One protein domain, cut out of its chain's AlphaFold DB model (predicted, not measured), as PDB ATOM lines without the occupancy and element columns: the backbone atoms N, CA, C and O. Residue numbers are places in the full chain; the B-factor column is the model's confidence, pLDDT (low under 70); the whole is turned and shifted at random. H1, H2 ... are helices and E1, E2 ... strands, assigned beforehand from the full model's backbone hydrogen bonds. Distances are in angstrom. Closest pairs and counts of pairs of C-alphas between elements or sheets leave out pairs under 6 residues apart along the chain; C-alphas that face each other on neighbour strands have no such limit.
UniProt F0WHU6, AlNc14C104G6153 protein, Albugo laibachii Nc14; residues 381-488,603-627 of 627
ATOM      1  N   ILE A 381     -35.761  26.726 -24.049       55.75
ATOM      2  CA  ILE A 381     -36.365  27.515 -25.118       55.75
ATOM      3  C   ILE A 381     -35.344  28.600 -25.448       55.75
ATOM      4  O   ILE A 381     -35.348  29.682 -24.860       55.75
ATOM      5  N   SER A 382     -34.412  28.260 -26.340       63.62
ATOM      6  CA  SER A 382     -33.540  29.231 -26.988       63.62
ATOM      7  C   SER A 382     -34.207  29.688 -28.285       63.62
ATOM      8  O   SER A 382     -34.143  28.990 -29.301       63.62
ATOM      9  N   GLU A 383     -34.868  30.838 -28.258       72.62
ATOM     10  CA  GLU A 383     -35.427  31.456 -29.460       72.62
ATOM     11  C   GLU A 383     -34.454  32.510 -29.973       72.62
ATOM     12  O   GLU A 383     -34.186  33.512 -29.307       72.62
ATOM     13  N   ASN A 384     -33.927  32.279 -31.173       76.06
ATOM     14  CA  ASN A 384     -33.054  33.221 -31.853       76.06
ATOM     15  C   ASN A 384     -33.801  33.816 -33.038       76.06
ATOM     16  O   ASN A 384     -34.247  33.082 -33.921       76.06
ATOM     17  N   SER A 385     -33.899  35.140 -33.084       78.75
ATOM     18  CA  SER A 385     -34.442  35.857 -34.229       78.75
ATOM     19  C   SER A 385     -33.400  36.850 -34.747       78.75
ATOM     20  O   SER A 385     -32.671  37.491 -33.989       78.75
ATOM     21  N   VAL A 386     -33.277  36.935 -36.070       83.25
ATOM     22  CA  VAL A 386     -32.448  37.942 -36.733       83.25
ATOM     23  C   VAL A 386     -33.383  38.773 -37.585       83.25
ATOM     24  O   VAL A 386     -34.070  38.240 -38.456       83.25
ATOM     25  N   SER A 387     -33.429  40.074 -37.325       82.62
ATOM     26  CA  SER A 387     -34.243  41.011 -38.090       82.62
ATOM     27  C   SER A 387     -33.387  42.135 -38.662       82.62
ATOM     28  O   SER A 387     -32.410  42.594 -38.064       82.62
ATOM     29  N   HIS A 388     -33.751  42.563 -39.869       79.31
ATOM     30  CA  HIS A 388     -33.129  43.687 -40.554       79.31
ATOM     31  C   HIS A 388     -33.983  44.931 -40.338       79.31
ATOM     32  O   HIS A 388     -35.186  44.914 -40.602       79.31
ATOM     33  N   ARG A 389     -33.368  46.015 -39.866       79.25
ATOM     34  CA  ARG A 389     -34.038  47.312 -39.763       79.25
ATOM     35  C   ARG A 389     -33.878  48.101 -41.064       79.25
ATOM     36  O   ARG A 389     -32.905  47.932 -41.799       79.25
ATOM     37  N   SER A 390     -34.828  48.996 -41.333       78.06
ATOM     38  CA  SER A 390     -34.820  49.900 -42.495       78.06
ATOM     39  C   SER A 390     -33.621  50.860 -42.522       78.06
ATOM     40  O   SER A 390     -33.279  51.376 -43.580       78.06
ATOM     41  N   ASP A 391     -32.958  51.061 -41.382       78.25
ATOM     42  CA  ASP A 391     -31.737  51.862 -41.223       78.25
ATOM     43  C   ASP A 391     -30.443  51.099 -41.587       78.25
ATOM     44  O   ASP A 391     -29.347  51.643 -41.458       78.25
ATOM     45  N   GLY A 392     -30.548  49.840 -42.034       75.94
ATOM     46  CA  GLY A 392     -29.405  48.998 -42.396       75.94
ATOM     47  C   GLY A 392     -28.709  48.320 -41.210       75.94
ATOM     48  O   GLY A 392     -27.677  47.671 -41.399       75.94
ATOM     49  N   ARG A 393     -29.252  48.433 -39.991       78.12
ATOM     50  CA  ARG A 393     -28.727  47.740 -38.806       78.12
ATOM     51  C   ARG A 393     -29.291  46.329 -38.696       78.12
ATOM     52  O   ARG A 393     -30.448  46.068 -39.033       78.12
ATOM     53  N   ILE A 394     -28.465  45.424 -38.182       79.56
ATOM     54  CA  ILE A 394     -28.859  44.040 -37.908       79.56
ATOM     55  C   ILE A 394     -29.193  43.943 -36.421       79.56
ATOM     56  O   ILE A 394     -28.364  44.285 -35.571       79.56
ATOM     57  N   LEU A 395     -30.414  43.502 -36.121       79.94
ATOM     58  CA  LEU A 395     -30.855  43.169 -34.773       79.94
ATOM     59  C   LEU A 395     -30.813  41.649 -34.618       79.94
ATOM     60  O   LEU A 395     -31.445  40.918 -35.380       79.94
ATOM     61  N   VAL A 396     -30.064  41.193 -33.624       80.75
ATOM     62  CA  VAL A 396     -30.003  39.799 -33.199       80.75
ATOM     63  C   VAL A 396     -30.653  39.723 -31.828       80.75
ATOM     64  O   VAL A 396     -30.150  40.296 -30.865       80.75
ATOM     65  N   GLU A 397     -31.781  39.035 -31.751       78.62
ATOM     66  CA  GLU A 397     -32.479  38.752 -30.506       78.62
ATOM     67  C   GLU A 397     -32.250  37.287 -30.132       78.62
ATOM     68  O   GLU A 397     -32.459  36.376 -30.933       78.62
ATOM     69  N   THR A 398     -31.808  37.072 -28.901       75.81
ATOM     70  CA  THR A 398     -31.575  35.763 -28.296       75.81
ATOM     71  C   THR A 398     -32.366  35.726 -27.001       75.81
ATOM     72  O   THR A 398     -32.071  36.471 -26.065       75.81
ATOM     73  N   ARG A 399     -33.388  34.880 -26.931       73.06
ATOM     74  CA  ARG A 399     -34.146  34.615 -25.704       73.06
ATOM     75  C   ARG A 399     -33.707  33.279 -25.156       73.06
ATOM     76  O   ARG A 399     -33.764  32.292 -25.879       73.06
ATOM     77  N   GLU A 400     -33.288  33.253 -23.899       73.94
ATOM     78  CA  GLU A 400     -32.976  32.011 -23.199       73.94
ATOM     79  C   GLU A 400     -33.675  32.031 -21.831       73.94
ATOM     80  O   GLU A 400     -33.791  33.070 -21.174       73.94
ATOM     81  N   SER A 401     -34.186  30.884 -21.395       71.44
ATOM     82  CA  SER A 401     -34.899  30.770 -20.122       71.44
ATOM     83  C   SER A 401     -34.334  29.629 -19.298       71.44
ATOM     84  O   SER A 401     -34.120  28.539 -19.813       71.44
ATOM     85  N   PHE A 402     -34.054  29.906 -18.024       68.69
ATOM     86  CA  PHE A 402     -33.401  28.969 -17.122       68.69
ATOM     87  C   PHE A 402     -34.265  28.750 -15.890       68.69
ATOM     88  O   PHE A 402     -34.674  29.691 -15.206       68.69
ATOM     89  N   LEU A 403     -34.519  27.482 -15.580       70.81
ATOM     90  CA  LEU A 403     -35.121  27.098 -14.312       70.81
ATOM     91  C   LEU A 403     -34.063  27.221 -13.212       70.81
ATOM     92  O   LEU A 403     -33.001  26.600 -13.288       70.81
ATOM     93  N   LEU A 404     -34.360  28.000 -12.176       71.56
ATOM     94  CA  LEU A 404     -33.481  28.112 -11.022       71.56
ATOM     95  C   LEU A 404     -33.860  27.051  -9.977       71.56
ATOM     96  O   LEU A 404     -35.040  26.912  -9.655       71.56
ATOM     97  N   PRO A 405     -32.894  26.339  -9.370       65.69
ATOM     98  CA  PRO A 405     -33.166  25.333  -8.341       65.69
ATOM     99  C   PRO A 405     -33.472  25.956  -6.964       65.69
ATOM    100  O   PRO A 405     -33.206  25.345  -5.931       65.69
ATOM    101  N   PHE A 406     -33.993  27.185  -6.924       69.31
ATOM    102  CA  PHE A 406     -34.253  27.926  -5.691       69.31
ATOM    103  C   PHE A 406     -35.746  28.233  -5.558       69.31
ATOM    104  O   PHE A 406     -36.435  28.484  -6.548       69.31
ATOM    105  N   ALA A 407     -36.243  28.234  -4.318       70.94
ATOM    106  CA  ALA A 407     -37.612  28.636  -4.021       70.94
ATOM    107  C   ALA A 407     -37.855  30.091  -4.446       70.94
ATOM    108  O   ALA A 407     -36.976  30.949  -4.317       70.94
ATOM    109  N   LEU A 408     -39.063  30.368  -4.930       67.31
ATOM    110  CA  LEU A 408     -39.419  31.674  -5.470       67.31
ATOM    111  C   LEU A 408     -39.253  32.797  -4.436       67.31
ATOM    112  O   LEU A 408     -38.696  33.843  -4.763       67.31
ATOM    113  N   GLU A 409     -39.660  32.567  -3.182       71.44
ATOM    114  CA  GLU A 409     -39.562  33.586  -2.126       71.44
ATOM    115  C   GLU A 409     -38.113  34.036  -1.892       71.44
ATOM    116  O   GLU A 409     -37.859  35.195  -1.575       71.44
ATOM    117  N   ARG A 410     -37.150  33.133  -2.109       71.12
ATOM    118  CA  ARG A 410     -35.719  33.418  -1.977       71.12
ATOM    119  C   ARG A 410     -35.185  34.222  -3.153       71.12
ATOM    120  O   ARG A 410     -34.369  35.114  -2.966       71.12
ATOM    121  N   ILE A 411     -35.653  33.923  -4.362       72.50
ATOM    122  CA  ILE A 411     -35.230  34.643  -5.565       72.50
ATOM    123  C   ILE A 411     -35.678  36.107  -5.506       72.50
ATOM    124  O   ILE A 411     -34.914  36.983  -5.904       72.50
ATOM    125  N   HIS A 412     -36.868  36.382  -4.963       69.50
ATOM    126  CA  HIS A 412     -37.359  37.752  -4.784       69.50
ATOM    127  C   HIS A 412     -36.596  38.552  -3.718       69.50
ATOM    128  O   HIS A 412     -36.533  39.772  -3.832       69.50
ATOM    129  N   GLY A 413     -36.001  37.896  -2.715       71.62
ATOM    130  CA  GLY A 413     -35.233  38.566  -1.655       71.62
ATOM    131  C   GLY A 413     -33.874  39.112  -2.108       71.62
ATOM    132  O   GLY A 413     -33.352  40.049  -1.505       71.62
ATOM    133  N   VAL A 414     -33.317  38.578  -3.200       75.81
ATOM    134  CA  VAL A 414     -32.010  39.002  -3.709       75.81
ATOM    135  C   VAL A 414     -32.136  40.282  -4.524       75.81
ATOM    136  O   VAL A 414     -32.699  40.281  -5.617       75.81
ATOM    137  N   GLU A 415     -31.526  41.366  -4.062       77.69
ATOM    138  CA  GLU A 415     -31.401  42.594  -4.850       77.69
ATOM    139  C   GLU A 415     -30.488  42.375  -6.074       77.69
ATOM    140  O   GLU A 415     -29.479  41.664  -6.013       77.69
ATOM    141  N   TRP A 416     -30.841  42.971  -7.215       80.12
ATOM    142  CA  TRP A 416     -29.975  42.968  -8.391       80.12
ATOM    143  C   TRP A 416     -28.704  43.783  -8.111       80.12
ATOM    144  O   TRP A 416     -28.788  44.954  -7.752       80.12
ATOM    145  N   ASP A 417     -27.513  43.211  -8.326       75.88
ATOM    146  CA  ASP A 417     -26.271  43.999  -8.286       75.88
ATOM    147  C   ASP A 417     -26.162  44.849  -9.561       75.88
ATOM    148  O   ASP A 417     -25.626  44.419 -10.585       75.88
ATOM    149  N   THR A 418     -26.710  46.061  -9.500       70.62
ATOM    150  CA  THR A 418     -26.826  47.006 -10.623       70.62
ATOM    151  C   THR A 418     -25.610  47.906 -10.803       70.62
ATOM    152  O   THR A 418     -25.683  48.906 -11.516       70.62
ATOM    153  N   ARG A 419     -24.474  47.587 -10.167       70.31
ATOM    154  CA  ARG A 419     -23.270  48.423 -10.256       70.31
ATOM    155  C   ARG A 419     -22.849  48.630 -11.708       70.31
ATOM    156  O   ARG A 419     -22.305  47.723 -12.339       70.31
ATOM    157  N   ASP A 420     -23.035  49.858 -12.181       72.81
ATOM    158  CA  ASP A 420     -22.544  50.318 -13.471       72.81
ATOM    159  C   ASP A 420     -21.018  50.208 -13.488       72.81
ATOM    160  O   ASP A 420     -20.295  50.927 -12.792       72.81
ATOM    161  N   THR A 421     -20.499  49.263 -14.267       64.88
ATOM    162  CA  THR A 421     -19.060  49.134 -14.464       64.88
ATOM    163  C   THR A 421     -18.636  49.965 -15.663       64.88
ATOM    164  O   THR A 421     -18.895  49.609 -16.816       64.88
ATOM    165  N   ILE A 422     -17.920  51.054 -15.388       61.03
ATOM    166  CA  ILE A 422     -17.108  51.737 -16.395       61.03
ATOM    167  C   ILE A 422     -15.870  50.862 -16.610       61.03
ATOM    168  O   ILE A 422     -14.968  50.814 -15.771       61.03
ATOM    169  N   GLY A 423     -15.854  50.104 -17.708       57.69
ATOM    170  CA  GLY A 423     -14.697  49.302 -18.086       57.69
ATOM    171  C   GLY A 423     -13.477  50.181 -18.372       57.69
ATOM    172  O   GLY A 423     -13.588  51.358 -18.721       57.69
ATOM    173  N   LYS A 424     -12.277  49.603 -18.249       62.91
ATOM    174  CA  LYS A 424     -11.046  50.241 -18.749       62.91
ATOM    175  C   LYS A 424     -11.186  50.513 -20.253       62.91
ATOM    176  O   LYS A 424     -11.937  49.815 -20.932       62.91
ATOM    177  N   ALA A 425     -10.439  51.484 -20.788       48.91
ATOM    178  CA  ALA A 425     -10.429  51.790 -22.222       48.91
ATOM    179  C   ALA A 425     -10.306  50.498 -23.063       48.91
ATOM    180  O   ALA A 425      -9.317  49.778 -22.951       48.91
ATOM    181  N   GLY A 426     -11.347  50.187 -23.846       59.44
ATOM    182  CA  GLY A 426     -11.444  48.979 -24.679       59.44
ATOM    183  C   GLY A 426     -12.341  47.847 -24.151       59.44
ATOM    184  O   GLY A 426     -12.708  46.983 -24.936       59.44
ATOM    185  N   GLN A 427     -12.758  47.846 -22.879       66.38
ATOM    186  CA  GLN A 427     -13.610  46.777 -22.312       66.38
ATOM    187  C   GLN A 427     -15.119  47.021 -22.445       66.38
ATOM    188  O   GLN A 427     -15.919  46.195 -22.010       66.38
ATOM    189  N   GLY A 428     -15.510  48.120 -23.090       76.88
ATOM    190  CA  GLY A 428     -16.905  48.523 -23.137       76.88
ATOM    191  C   GLY A 428     -17.378  49.168 -21.835       76.88
ATOM    192  O   GLY A 428     -16.635  49.237 -20.854       76.88
ATOM    193  N   PHE A 429     -18.605  49.674 -21.830       84.25
ATOM    194  CA  PHE A 429     -19.252  50.171 -20.617       84.25
ATOM    195  C   PHE A 429     -20.631  49.545 -20.475       84.25
ATOM    196  O   PHE A 429     -21.271  49.181 -21.462       84.25
ATOM    197  N   GLN A 430     -21.061  49.404 -19.229       86.44
ATOM    198  CA  GLN A 430     -22.326  48.793 -18.871       86.44
ATOM    199  C   GLN A 430     -23.135  49.802 -18.066       86.44
ATOM    200  O   GLN A 430     -22.611  50.407 -17.131       86.44
ATOM    201  N   LYS A 431     -24.389  49.995 -18.463       88.38
ATOM    202  CA  LYS A 431     -25.306  50.964 -17.880       88.38
ATOM    203  C   LYS A 431     -26.628  50.284 -17.571       88.38
ATOM    204  O   LYS A 431     -27.271  49.728 -18.458       88.38
ATOM    205  N   THR A 432     -27.060  50.353 -16.326       88.75
ATOM    206  CA  THR A 432     -28.389  49.892 -15.931       88.75
ATOM    207  C   THR A 432     -29.437  50.886 -16.433       88.75
ATOM    208  O   THR A 432     -29.397  52.068 -16.095       88.75
ATOM    209  N   ILE A 433     -30.364  50.427 -17.280       90.06
ATOM    210  CA  ILE A 433     -31.460  51.258 -17.804       90.06
ATOM    211  C   ILE A 433     -32.623  51.244 -16.809       90.06
ATOM    212  O   ILE A 433     -33.165  52.296 -16.475       90.06
ATOM    213  N   LYS A 434     -33.026  50.051 -16.355       88.56
ATOM    214  CA  LYS A 434     -34.137  49.858 -15.415       88.56
ATOM    215  C   LYS A 434     -33.812  48.717 -14.463       88.56
ATOM    216  O   LYS A 434     -33.328  47.680 -14.899       88.56
ATOM    217  N   SER A 435     -34.121  48.899 -13.188       90.00
ATOM    218  CA  SER A 435     -34.048  47.851 -12.174       90.00
ATOM    219  C   SER A 435     -35.340  47.868 -11.374       90.00
ATOM    220  O   SER A 435     -35.738  48.911 -10.864       90.00
ATOM    221  N   SER A 436     -35.996  46.721 -11.301       87.69
ATOM    222  CA  SER A 436     -37.145  46.439 -10.445       87.69
ATOM    223  C   SER A 436     -36.899  45.120  -9.722       87.69
ATOM    224  O   SER A 436     -36.011  44.366 -10.115       87.69
ATOM    225  N   ASP A 437     -37.703  44.787  -8.718       82.38
ATOM    226  CA  ASP A 437     -37.534  43.554  -7.932       82.38
ATOM    227  C   ASP A 437     -37.478  42.289  -8.811       82.38
ATOM    228  O   ASP A 437     -36.719  41.350  -8.550       82.38
ATOM    229  N   ASN A 438     -38.224  42.301  -9.923       83.12
ATOM    230  CA  ASN A 438     -38.379  41.149 -10.809       83.12
ATOM    231  C   ASN A 438     -37.740  41.325 -12.182       83.12
ATOM    232  O   ASN A 438     -37.697  40.359 -12.934       83.12
ATOM    233  N   SER A 439     -37.242  42.507 -12.542       86.94
ATOM    234  CA  SER A 439     -36.602  42.700 -13.843       86.94
ATOM    235  C   SER A 439     -35.416  43.649 -13.795       86.94
ATOM    236  O   SER A 439     -35.440  44.667 -13.107       86.94
ATOM    237  N   LEU A 440     -34.392  43.321 -14.574       88.44
ATOM    238  CA  LEU A 440     -33.193  44.120 -14.761       88.44
ATOM    239  C   LEU A 440     -32.972  44.324 -16.256       88.44
ATOM    240  O   LEU A 440     -32.770  43.363 -16.989       88.44
ATOM    241  N   VAL A 441     -32.987  45.573 -16.705       89.31
ATOM    242  CA  VAL A 441     -32.674  45.953 -18.084       89.31
ATOM    243  C   VAL A 441     -31.359  46.708 -18.091       89.31
ATOM    244  O   VAL A 441     -31.216  47.734 -17.420       89.31
ATOM    245  N   GLN A 442     -30.413  46.228 -18.883       89.94
ATOM    246  CA  GLN A 442     -29.059  46.736 -18.902       89.94
ATOM    247  C   GLN A 442     -28.532  46.899 -20.319       89.94
ATOM    248  O   GLN A 442     -28.628  46.000 -21.145       89.94
ATOM    249  N   GLU A 443     -27.942  48.056 -20.582       90.06
ATOM    250  CA  GLU A 443     -27.263  48.377 -21.825       90.06
ATOM    251  C   GLU A 443     -25.776  48.069 -21.678       90.06
ATOM    252  O   GLU A 443     -25.111  48.536 -20.753       90.06
ATOM    253  N   ILE A 444     -25.238  47.274 -22.590       87.56
ATOM    254  CA  ILE A 444     -23.835  46.891 -22.624       87.56
ATOM    255  C   ILE A 444     -23.281  47.342 -23.969       87.56
ATOM    256  O   ILE A 444     -23.644  46.816 -25.018       87.56
ATOM    257  N   HIS A 445     -22.369  48.306 -23.943       87.88
ATOM    258  CA  HIS A 445     -21.651  48.756 -25.126       87.88
ATOM    259  C   HIS A 445     -20.321  48.033 -25.187       87.88
ATOM    260  O   HIS A 445     -19.518  48.154 -24.264       87.88
ATOM    261  N   ARG A 446     -20.054  47.313 -26.271       87.12
ATOM    262  CA  ARG A 446     -18.769  46.656 -26.532       87.12
ATOM    263  C   ARG A 446     -18.241  47.073 -27.895       87.12
ATOM    264  O   ARG A 446     -18.983  47.549 -28.745       87.12
ATOM    265  N   PHE A 447     -16.947  46.883 -28.110       83.94
ATOM    266  CA  PHE A 447     -16.346  47.004 -29.433       83.94
ATOM    267  C   PHE A 447     -15.901  45.614 -29.876       83.94
ATOM    268  O   PHE A 447     -15.119  44.968 -29.179       83.94
ATOM    269  N   LEU A 448     -16.404  45.149 -31.017       82.75
ATOM    270  CA  LEU A 448     -15.882  43.964 -31.685       82.75
ATOM    271  C   LEU A 448     -14.749  44.397 -32.610       82.75
ATOM    272  O   LEU A 448     -14.951  45.209 -33.511       82.75
ATOM    273  N   GLN A 449     -13.554  43.866 -32.373       80.44
ATOM    274  CA  GLN A 449     -12.410  44.097 -33.244       80.44
ATOM    275  C   GLN A 449     -12.436  43.074 -34.384       80.44
ATOM    276  O   GLN A 449     -12.141  41.898 -34.173       80.44
ATOM    277  N   LEU A 450     -12.781  43.525 -35.589       79.06
ATOM    278  CA  LEU A 450     -12.704  42.732 -36.816       79.06
ATOM    279  C   LEU A 450     -11.551  43.274 -37.653       79.06
ATOM    280  O   LEU A 450     -11.586  44.403 -38.142       79.06
ATOM    281  N   HIS A 451     -10.478  42.484 -37.725       80.19
ATOM    282  CA  HIS A 451      -9.168  42.898 -38.233       80.19
ATOM    283  C   HIS A 451      -8.644  44.184 -37.554       80.19
ATOM    284  O   HIS A 451      -8.074  44.130 -36.461       80.19
ATOM    285  N   HIS A 452      -8.853  45.339 -38.192       78.44
ATOM    286  CA  HIS A 452      -8.417  46.667 -37.741       78.44
ATOM    287  C   HIS A 452      -9.578  47.647 -37.529       78.44
ATOM    288  O   HIS A 452      -9.348  48.823 -37.251       78.44
ATOM    289  N   ILE A 453     -10.819  47.182 -37.666       79.81
ATOM    290  CA  ILE A 453     -12.012  48.003 -37.511       79.81
ATOM    291  C   ILE A 453     -12.686  47.615 -36.198       79.81
ATOM    292  O   ILE A 453     -13.022  46.456 -35.965       79.81
ATOM    293  N   ASN A 454     -12.892  48.610 -35.337       82.19
ATOM    294  CA  ASN A 454     -13.688  48.455 -34.128       82.19
ATOM    295  C   ASN A 454     -15.151  48.724 -34.475       82.19
ATOM    296  O   ASN A 454     -15.532  49.873 -34.730       82.19
ATOM    297  N   ILE A 455     -15.961  47.670 -34.482       84.56
ATOM    298  CA  ILE A 455     -17.404  47.771 -34.674       84.56
ATOM    299  C   ILE A 455     -18.056  47.943 -33.300       84.56
ATOM    300  O   ILE A 455     -17.917  47.057 -32.453       84.56
ATOM    301  N   PRO A 456     -18.741  49.068 -33.036       82.94
ATOM    302  CA  PRO A 456     -19.511  49.217 -31.814       82.94
ATOM    303  C   PRO A 456     -20.711  48.267 -31.853       82.94
ATOM    304  O   PRO A 456     -21.478  48.248 -32.815       82.94
ATOM    305  N   VAL A 457     -20.872  47.493 -30.789       84.44
ATOM    306  CA  VAL A 457     -22.023  46.629 -30.550       84.44
ATOM    307  C   VAL A 457     -22.719  47.130 -29.302       84.44
ATOM    308  O   VAL A 457     -22.083  47.308 -28.261       84.44
ATOM    309  N   VAL A 458     -24.019  47.373 -29.422       86.19
ATOM    310  CA  VAL A 458     -24.868  47.725 -28.287       86.19
ATOM    311  C   VAL A 458     -25.762  46.537 -28.005       86.19
ATOM    312  O   VAL A 458     -26.433  46.022 -28.894       86.19
ATOM    313  N   THR A 459     -25.741  46.082 -26.767       85.25
ATOM    314  CA  THR A 459     -26.452  44.895 -26.327       85.25
ATOM    315  C   THR A 459     -27.373  45.278 -25.184       85.25
ATOM    316  O   THR A 459     -26.901  45.734 -24.148       85.25
ATOM    317  N   ILE A 460     -28.677  45.099 -25.361       86.69
ATOM    318  CA  ILE A 460     -29.669  45.301 -24.306       86.69
ATOM    319  C   ILE A 460     -29.987  43.937 -23.706       86.69
ATOM    320  O   ILE A 460     -30.607  43.092 -24.348       86.69
ATOM    321  N   LEU A 461     -29.548  43.730 -22.471       86.44
ATOM    322  CA  LEU A 461     -29.834  42.545 -21.682       86.44
ATOM    323  C   LEU A 461     -31.025  42.829 -20.764       86.44
ATOM    324  O   LEU A 461     -30.943  43.683 -19.886       86.44
ATOM    325  N   THR A 462     -32.107  42.087 -20.944       86.94
ATOM    326  CA  THR A 462     -33.298  42.121 -20.098       86.94
ATOM    327  C   THR A 462     -33.374  40.813 -19.329       86.94
ATOM    328  O   THR A 462     -33.657  39.776 -19.915       86.94
ATOM    329  N   LEU A 463     -33.129  40.838 -18.025       85.62
ATOM    330  CA  LEU A 463     -33.374  39.711 -17.131       85.62
ATOM    331  C   LEU A 463     -34.734  39.893 -16.466       85.62
ATOM    332  O   LEU A 463     -35.057  40.986 -16.007       85.62
ATOM    333  N   VAL A 464     -35.515  38.825 -16.386       86.00
ATOM    334  CA  VAL A 464     -36.812  38.796 -15.714       86.00
ATOM    335  C   VAL A 464     -36.896  37.541 -14.856       86.00
ATOM    336  O   VAL A 464     -36.729  36.422 -15.336       86.00
ATOM    337  N   ARG A 465     -37.181  37.724 -13.570       84.19
ATOM    338  CA  ARG A 465     -37.565  36.657 -12.649       84.19
ATOM    339  C   ARG A 465     -39.048  36.399 -12.843       84.19
ATOM    340  O   ARG A 465     -39.867  37.295 -12.644       84.19
ATOM    341  N   THR A 466     -39.391  35.188 -13.242       81.31
ATOM    342  CA  THR A 466     -40.782  34.756 -13.366       81.31
ATOM    343  C   THR A 466     -41.009  33.538 -12.486       81.31
ATOM    344  O   THR A 466     -40.068  32.896 -12.025       81.31
ATOM    345  N   SER A 467     -42.267  33.231 -12.194       81.69
ATOM    346  CA  SER A 467     -42.615  32.002 -11.493       81.69
ATOM    347  C   SER A 467     -43.656  31.244 -12.283       81.69
ATOM    348  O   SER A 467     -44.574  31.840 -12.844       81.69
ATOM    349  N   ARG A 468     -43.509  29.923 -12.336       74.19
ATOM    350  CA  ARG A 468     -44.497  29.034 -12.943       74.19
ATOM    351  C   ARG A 468     -44.634  27.820 -12.041       74.19
ATOM    352  O   ARG A 468     -43.642  27.202 -11.673       74.19
ATOM    353  N   ASN A 469     -45.861  27.490 -11.648       77.12
ATOM    354  CA  ASN A 469     -46.152  26.333 -10.791       77.12
ATOM    355  C   ASN A 469     -45.358  26.323  -9.463       77.12
ATOM    356  O   ASN A 469     -44.914  25.270  -9.012       77.12
ATOM    357  N   GLY A 470     -45.124  27.495  -8.859       69.94
ATOM    358  CA  GLY A 470     -44.360  27.627  -7.608       69.94
ATOM    359  C   GLY A 470     -42.840  27.465  -7.747       69.94
ATOM    360  O   GLY A 470     -42.121  27.628  -6.765       69.94
ATOM    361  N   CYS A 471     -42.335  27.191  -8.951       69.44
ATOM    362  CA  CYS A 471     -40.904  27.174  -9.240       69.44
ATOM    363  C   CYS A 471     -40.458  28.548  -9.756       69.44
ATOM    364  O   CYS A 471     -41.171  29.180 -10.543       69.44
ATOM    365  N   GLY A 472     -39.289  29.013  -9.313       71.75
ATOM    366  CA  GLY A 472     -38.681  30.243  -9.806       71.75
ATOM    367  C   GLY A 472     -37.920  30.017 -11.110       71.75
ATOM    368  O   GLY A 472     -37.099  29.109 -11.224       71.75
ATOM    369  N   PHE A 473     -38.179  30.872 -12.088       71.81
ATOM    370  CA  PHE A 473     -37.508  30.902 -13.378       71.81
ATOM    371  C   PHE A 473     -36.755  32.217 -13.510       71.81
ATOM    372  O   PHE A 473     -37.230  33.282 -13.106       71.81
ATOM    373  N   LEU A 474     -35.577  32.143 -14.109       76.88
ATOM    374  CA  LEU A 474     -34.855  33.305 -14.584       76.88
ATOM    375  C   LEU A 474     -34.878  33.268 -16.104       76.88
ATOM    376  O   LEU A 474     -34.187  32.475 -16.738       76.88
ATOM    377  N   CYS A 475     -35.689  34.138 -16.681       77.19
ATOM    378  CA  CYS A 475     -35.676  34.379 -18.108       77.19
ATOM    379  C   CYS A 475     -34.700  35.513 -18.388       77.19
ATOM    380  O   CYS A 475     -34.659  36.498 -17.647       77.19
ATOM    381  N   TRP A 476     -33.950  35.427 -19.478       79.56
ATOM    382  CA  TRP A 476     -33.326  36.613 -20.030       79.56
ATOM    383  C   TRP A 476     -33.508  36.686 -21.533       79.56
ATOM    384  O   TRP A 476     -33.600  35.704 -22.264       79.56
ATOM    385  N   GLN A 477     -33.546  37.917 -21.993       80.88
ATOM    386  CA  GLN A 477     -33.627  38.274 -23.384       80.88
ATOM    387  C   GLN A 477     -32.454  39.189 -23.668       80.88
ATOM    388  O   GLN A 477     -32.241  40.194 -22.989       80.88
ATOM    389  N   ASN A 478     -31.678  38.815 -24.666       78.00
ATOM    390  CA  ASN A 478     -30.538  39.561 -25.121       78.00
ATOM    391  C   ASN A 478     -30.823  40.106 -26.521       78.00
ATOM    392  O   ASN A 478     -30.950  39.349 -27.478       78.00
ATOM    393  N   ASN A 479     -30.917  41.426 -26.630       78.62
ATOM    394  CA  ASN A 479     -31.129  42.133 -27.883       78.62
ATOM    395  C   ASN A 479     -29.824  42.832 -28.275       78.62
ATOM    396  O   ASN A 479     -29.498  43.907 -27.771       78.62
ATOM    397  N   GLY A 480     -29.055  42.210 -29.164       79.19
ATOM    398  CA  GLY A 480     -27.837  42.771 -29.737       79.19
ATOM    399  C   GLY A 480     -28.128  43.549 -31.016       79.19
ATOM    400  O   GLY A 480     -28.644  42.993 -31.980       79.19
ATOM    401  N   GLN A 481     -27.755  44.824 -31.059       79.88
ATOM    402  CA  GLN A 481     -27.791  45.633 -32.272       79.88
ATOM    403  C   GLN A 481     -26.369  45.895 -32.772       79.88
ATOM    404  O   GLN A 481     -25.510  46.386 -32.030       79.88
ATOM    405  N   VAL A 482     -26.136  45.602 -34.052       78.31
ATOM    406  CA  VAL A 482     -24.868  45.889 -34.728       78.31
ATOM    407  C   VAL A 482     -25.093  46.854 -35.877       78.31
ATOM    408  O   VAL A 482     -25.936  46.639 -36.754       78.31
ATOM    409  N   ASP A 483     -24.309  47.928 -35.869       77.19
ATOM    410  CA  ASP A 483     -24.274  48.891 -36.956       77.19
ATOM    411  C   ASP A 483     -23.187  48.502 -37.967       77.19
ATOM    412  O   ASP A 483     -22.005  48.818 -37.808       77.19
ATOM    413  N   CYS A 484     -23.600  47.784 -39.012       70.50
ATOM    414  CA  CYS A 484     -22.715  47.355 -40.092       70.50
ATOM    415  C   CYS A 484     -22.518  48.430 -41.171       70.50
ATOM    416  O   CYS A 484     -21.775  48.184 -42.119       70.50
ATOM    417  N   SER A 485     -23.127  49.618 -41.057       69.50
ATOM    418  CA  SER A 485     -23.025  50.669 -42.088       69.50
ATOM    419  C   SER A 485     -21.570  51.018 -42.430       69.50
ATOM    420  O   SER A 485     -21.227  51.201 -43.595       69.50
ATOM    421  N   ARG A 486     -20.678  50.993 -41.430       64.06
ATOM    422  CA  ARG A 486     -19.236  51.254 -41.586       64.06
ATOM    423  C   ARG A 486     -18.470  50.190 -42.373       64.06
ATOM    424  O   ARG A 486     -17.378  50.482 -42.847       64.06
ATOM    425  N   LEU A 487     -19.006  48.977 -42.504       63.97
ATOM    426  CA  LEU A 487     -18.399  47.928 -43.333       63.97
ATOM    427  C   LEU A 487     -18.658  48.160 -44.823       63.97
ATOM    428  O   LEU A 487     -17.886  47.697 -45.657       63.97
ATOM    429  N   PHE A 488     -19.726  48.887 -45.150       61.44
ATOM    430  CA  PHE A 488     -20.186  49.074 -46.523       61.44
ATOM    431  C   PHE A 488     -19.959  50.488 -47.058       61.44
ATOM    432  O   PHE A 488     -20.203  50.727 -48.239       61.44
ATOM    433  N   PRO A 603     -21.277  38.469 -16.303       57.25
ATOM    434  CA  PRO A 603     -20.799  38.754 -14.952       57.25
ATOM    435  C   PRO A 603     -21.945  39.112 -13.999       57.25
ATOM    436  O   PRO A 603     -21.815  38.928 -12.795       57.25
ATOM    437  N   VAL A 604     -23.071  39.598 -14.527       56.91
ATOM    438  CA  VAL A 604     -24.262  39.939 -13.740       56.91
ATOM    439  C   VAL A 604     -25.003  38.681 -13.312       56.91
ATOM    440  O   VAL A 604     -25.347  38.558 -12.141       56.91
ATOM    441  N   LEU A 605     -25.168  37.710 -14.219       59.00
ATOM    442  CA  LEU A 605     -25.774  36.421 -13.885       59.00
ATOM    443  C   LEU A 605     -24.957  35.697 -12.808       59.00
ATOM    444  O   LEU A 605     -25.514  35.255 -11.806       59.00
ATOM    445  N   ASN A 606     -23.633  35.661 -12.970       61.09
ATOM    446  CA  ASN A 606     -22.736  35.046 -11.993       61.09
ATOM    447  C   ASN A 606     -22.836  35.717 -10.616       61.09
ATOM    448  O   ASN A 606     -22.929  35.021  -9.609       61.09
ATOM    449  N   ARG A 607     -22.917  37.052 -10.548       66.81
ATOM    450  CA  ARG A 607     -23.102  37.763  -9.271       66.81
ATOM    451  C   ARG A 607     -24.472  37.528  -8.640       66.81
ATOM    452  O   ARG A 607     -24.555  37.411  -7.423       66.81
ATOM    453  N   VAL A 608     -25.538  37.438  -9.436       62.81
ATOM    454  CA  VAL A 608     -26.884  37.113  -8.930       62.81
ATOM    455  C   VAL A 608     -26.906  35.697  -8.350       62.81
ATOM    456  O   VAL A 608     -27.416  35.501  -7.248       62.81
ATOM    457  N   LEU A 609     -26.298  34.729  -9.040       63.12
ATOM    458  CA  LEU A 609     -26.152  33.360  -8.542       63.12
ATOM    459  C   LEU A 609     -25.295  33.307  -7.267       63.12
ATOM    460  O   LEU A 609     -25.676  32.644  -6.306       63.12
ATOM    461  N   GLU A 610     -24.188  34.049  -7.204       65.88
ATOM    462  CA  GLU A 610     -23.375  34.168  -5.986       65.88
ATOM    463  C   GLU A 610     -24.167  34.761  -4.807       65.88
ATOM    464  O   GLU A 610     -24.047  34.268  -3.682       65.88
ATOM    465  N   SER A 611     -24.985  35.793  -5.039       66.75
ATOM    466  CA  SER A 611     -25.837  36.396  -4.006       66.75
ATOM    467  C   SER A 611     -26.914  35.428  -3.507       66.75
ATOM    468  O   SER A 611     -27.079  35.296  -2.292       66.75
ATOM    469  N   LEU A 612     -27.571  34.690  -4.412       62.12
ATOM    470  CA  LEU A 612     -28.562  33.659  -4.068       62.12
ATOM    471  C   LEU A 612     -27.964  32.563  -3.176       62.12
ATOM    472  O   LEU A 612     -28.587  32.134  -2.205       62.12
ATOM    473  N   VAL A 613     -26.731  32.141  -3.462       60.75
ATOM    474  CA  VAL A 613     -26.042  31.111  -2.671       60.75
ATOM    475  C   VAL A 613     -25.603  31.641  -1.297       60.75
ATOM    476  O   VAL A 613     -25.706  30.928  -0.292       60.75
ATOM    477  N   ARG A 614     -25.158  32.903  -1.205       64.44
ATOM    478  CA  ARG A 614     -24.818  33.530   0.089       64.44
ATOM    479  C   ARG A 614     -26.024  33.629   1.018       64.44
ATOM    480  O   ARG A 614     -25.865  33.492   2.229       64.44
ATOM    481  N   GLU A 615     -27.207  33.891   0.478       63.81
ATOM    482  CA  GLU A 615     -28.426  34.021   1.276       63.81
ATOM    483  C   GLU A 615     -28.919  32.671   1.820       63.81
ATOM    484  O   GLU A 615     -29.335  32.593   2.978       63.81
ATOM    485  N   ASP A 616     -28.763  31.588   1.052       55.44
ATOM    486  CA  ASP A 616     -29.061  30.226   1.518       55.44
ATOM    487  C   ASP A 616     -28.154  29.801   2.682       55.44
ATOM    488  O   ASP A 616     -28.612  29.271   3.698       55.44
ATOM    489  N   SER A 617     -26.864  30.126   2.575       56.50
ATOM    490  CA  SER A 617     -25.881  29.817   3.617       56.50
ATOM    491  C   SER A 617     -26.240  30.488   4.944       56.50
ATOM    492  O   SER A 617     -26.271  29.815   5.974       56.50
ATOM    493  N   LYS A 618     -26.629  31.772   4.916       64.56
ATOM    494  CA  LYS A 618     -27.064  32.506   6.115       64.56
ATOM    495  C   LYS A 618     -28.279  31.857   6.782       64.56
ATOM    496  O   LYS A 618     -28.302  31.710   7.997       64.56
ATOM    497  N   GLN A 619     -29.289  31.444   6.014       57.84
ATOM    498  CA  GLN A 619     -30.492  30.823   6.587       57.84
ATOM    499  C   GLN A 619     -30.237  29.422   7.161       57.84
ATOM    500  O   GLN A 619     -30.894  29.033   8.129       57.84
ATOM    501  N   SER A 620     -29.294  28.669   6.586       56.78
ATOM    502  CA  SER A 620     -28.886  27.371   7.133       56.78
ATOM    503  C   SER A 620     -28.195  27.506   8.497       56.78
ATOM    504  O   SER A 620     -28.434  26.691   9.385       56.78
ATOM    505  N   GLU A 621     -27.438  28.588   8.692       52.12
ATOM    506  CA  GLU A 621     -26.743  28.914   9.941       52.12
ATOM    507  C   GLU A 621     -27.743  29.299  11.050       52.12
ATOM    508  O   GLU A 621     -27.691  28.750  12.149       52.12
ATOM    509  N   TYR A 622     -28.771  30.099  10.727       53.50
ATOM    510  CA  TYR A 622     -29.848  30.449  11.671       53.50
ATOM    511  C   TYR A 622     -30.725  29.265  12.108       53.50
ATOM    512  O   TYR A 622     -31.304  29.298  13.193       53.50
ATOM    513  N   LYS A 623     -30.848  28.210  11.291       52.94
ATOM    514  CA  LYS A 623     -31.560  26.984  11.695       52.94
ATOM    515  C   LYS A 623     -30.718  26.072  12.593       52.94
ATOM    516  O   LYS A 623     -31.298  25.240  13.285       52.94
ATOM    517  N   GLY A 624     -29.392  26.223  12.594       46.41
ATOM    518  CA  GLY A 624     -28.473  25.433  13.418       46.41
ATOM    519  C   GLY A 624     -28.359  25.906  14.869       46.41
ATOM    520  O   GLY A 624     -28.102  25.091  15.745       46.41
ATOM    521  N   GLU A 625     -28.601  27.189  15.149       47.06
ATOM    522  CA  GLU A 625     -28.518  27.751  16.512       47.06
ATOM    523  C   GLU A 625     -29.815  27.599  17.335       47.06
ATOM    524  O   GLU A 625     -29.875  28.005  18.494       47.06
ATOM    525  N   GLY A 626     -30.862  27.005  16.751       46.75
ATOM    526  CA  GLY A 626     -32.173  26.813  17.380       46.75
ATOM    527  C   GLY A 626     -32.491  25.388  17.853       46.75
ATOM    528  O   GLY A 626     -33.661  25.122  18.139       46.75
ATOM    529  N   GLN A 627     -31.513  24.475  17.902       38.62
ATOM    530  CA  GLN A 627     -31.687  23.098  18.398       38.62
ATOM    531  C   GLN A 627     -30.837  22.787  19.624       38.62
ATOM    532  O   GLN A 627     -29.636  23.132  19.620       38.62
TER     533      GLN A 627
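Overview. This is residues 381 to 488 and 603 to 627 of the 627 residues of the protein "AlNc14C104G6153 protein" of Albugo laibachii Nc14 (UniProt F0WHU6). One long, twisted sheet of six antiparallel strands, in the order E1, E2, E6, E5, E4, E3, makes most of the body. The short helix H1 packs on it over E6, while the long helix H3 only grazes it, and residues 617 to 627 stick out. The printed part has 133 residues with six named strands and three named helices, along the chain E1, E2, H1, E3, E4, E5, E6, H2, H3, a mixed class. It is loose, with a radius of gyration of the C-alphas of 18.5 A and spans of 71 by 35 by 24 A.

Arrangement. E1, residues 383 to 388, and E2, residues 394 to 407, form a hairpin, with N 385 and O 397 within hydrogen-bond range at 2.9 A. H1, residues 408 to 413, is on the sheet at a height of 9.1 A, over E6, residues 471 to 482; their closest C-alphas are those of Leu 408 and Gly 472, 4.6 A apart. E3, residues 429 to 435, E4, residues 439 to 450, E5, residues 453 to 468, and E6 form a meander, each strand the antiparallel neighbour of the one before. Within hydrogen-bond range are N 431 and O 443, N 444 and O 459, and N 462 and O 477, each 2.8 A apart. E6 is also antiparallel to E2, with N 398 and O 478 at 2.8 A. H2, residues 485 to 488, only grazes the sheet. H3, residues 603 to 624, is close to H1 but not clearly touching, about perpendicular at 78 degrees; the closest C-alphas are those of Ile 411 and Leu 612, 6.9 A apart. Every O i to N i+4 pair is within hydrogen-bond range in H1 and H3; H2 is too short for one.

Along the chain. E1 begins at C-alpha 383 (-35.427, 31.456, -29.460). From first to last C-alpha E2 measures 38.2 A, E4 33.1 A, E5 44.9 A, E6 35.5 A and H3 32.3 A. H3 ends at C-alpha 624 (-28.473, 25.433, 13.418).

Size, cuts and confidence. The two C-alphas farthest apart, those of Phe 488 and Gln 627, are 70.9 A apart. Residues 489 to 602 are not printed, with 33.2 A between C-alphas 488 and 603. The link from H1 to E3, 15 residues, is long. The model's mean pLDDT over the printed part is 73.5, and 45 residues are under 70, among them 421 to 427 and 603 to 627.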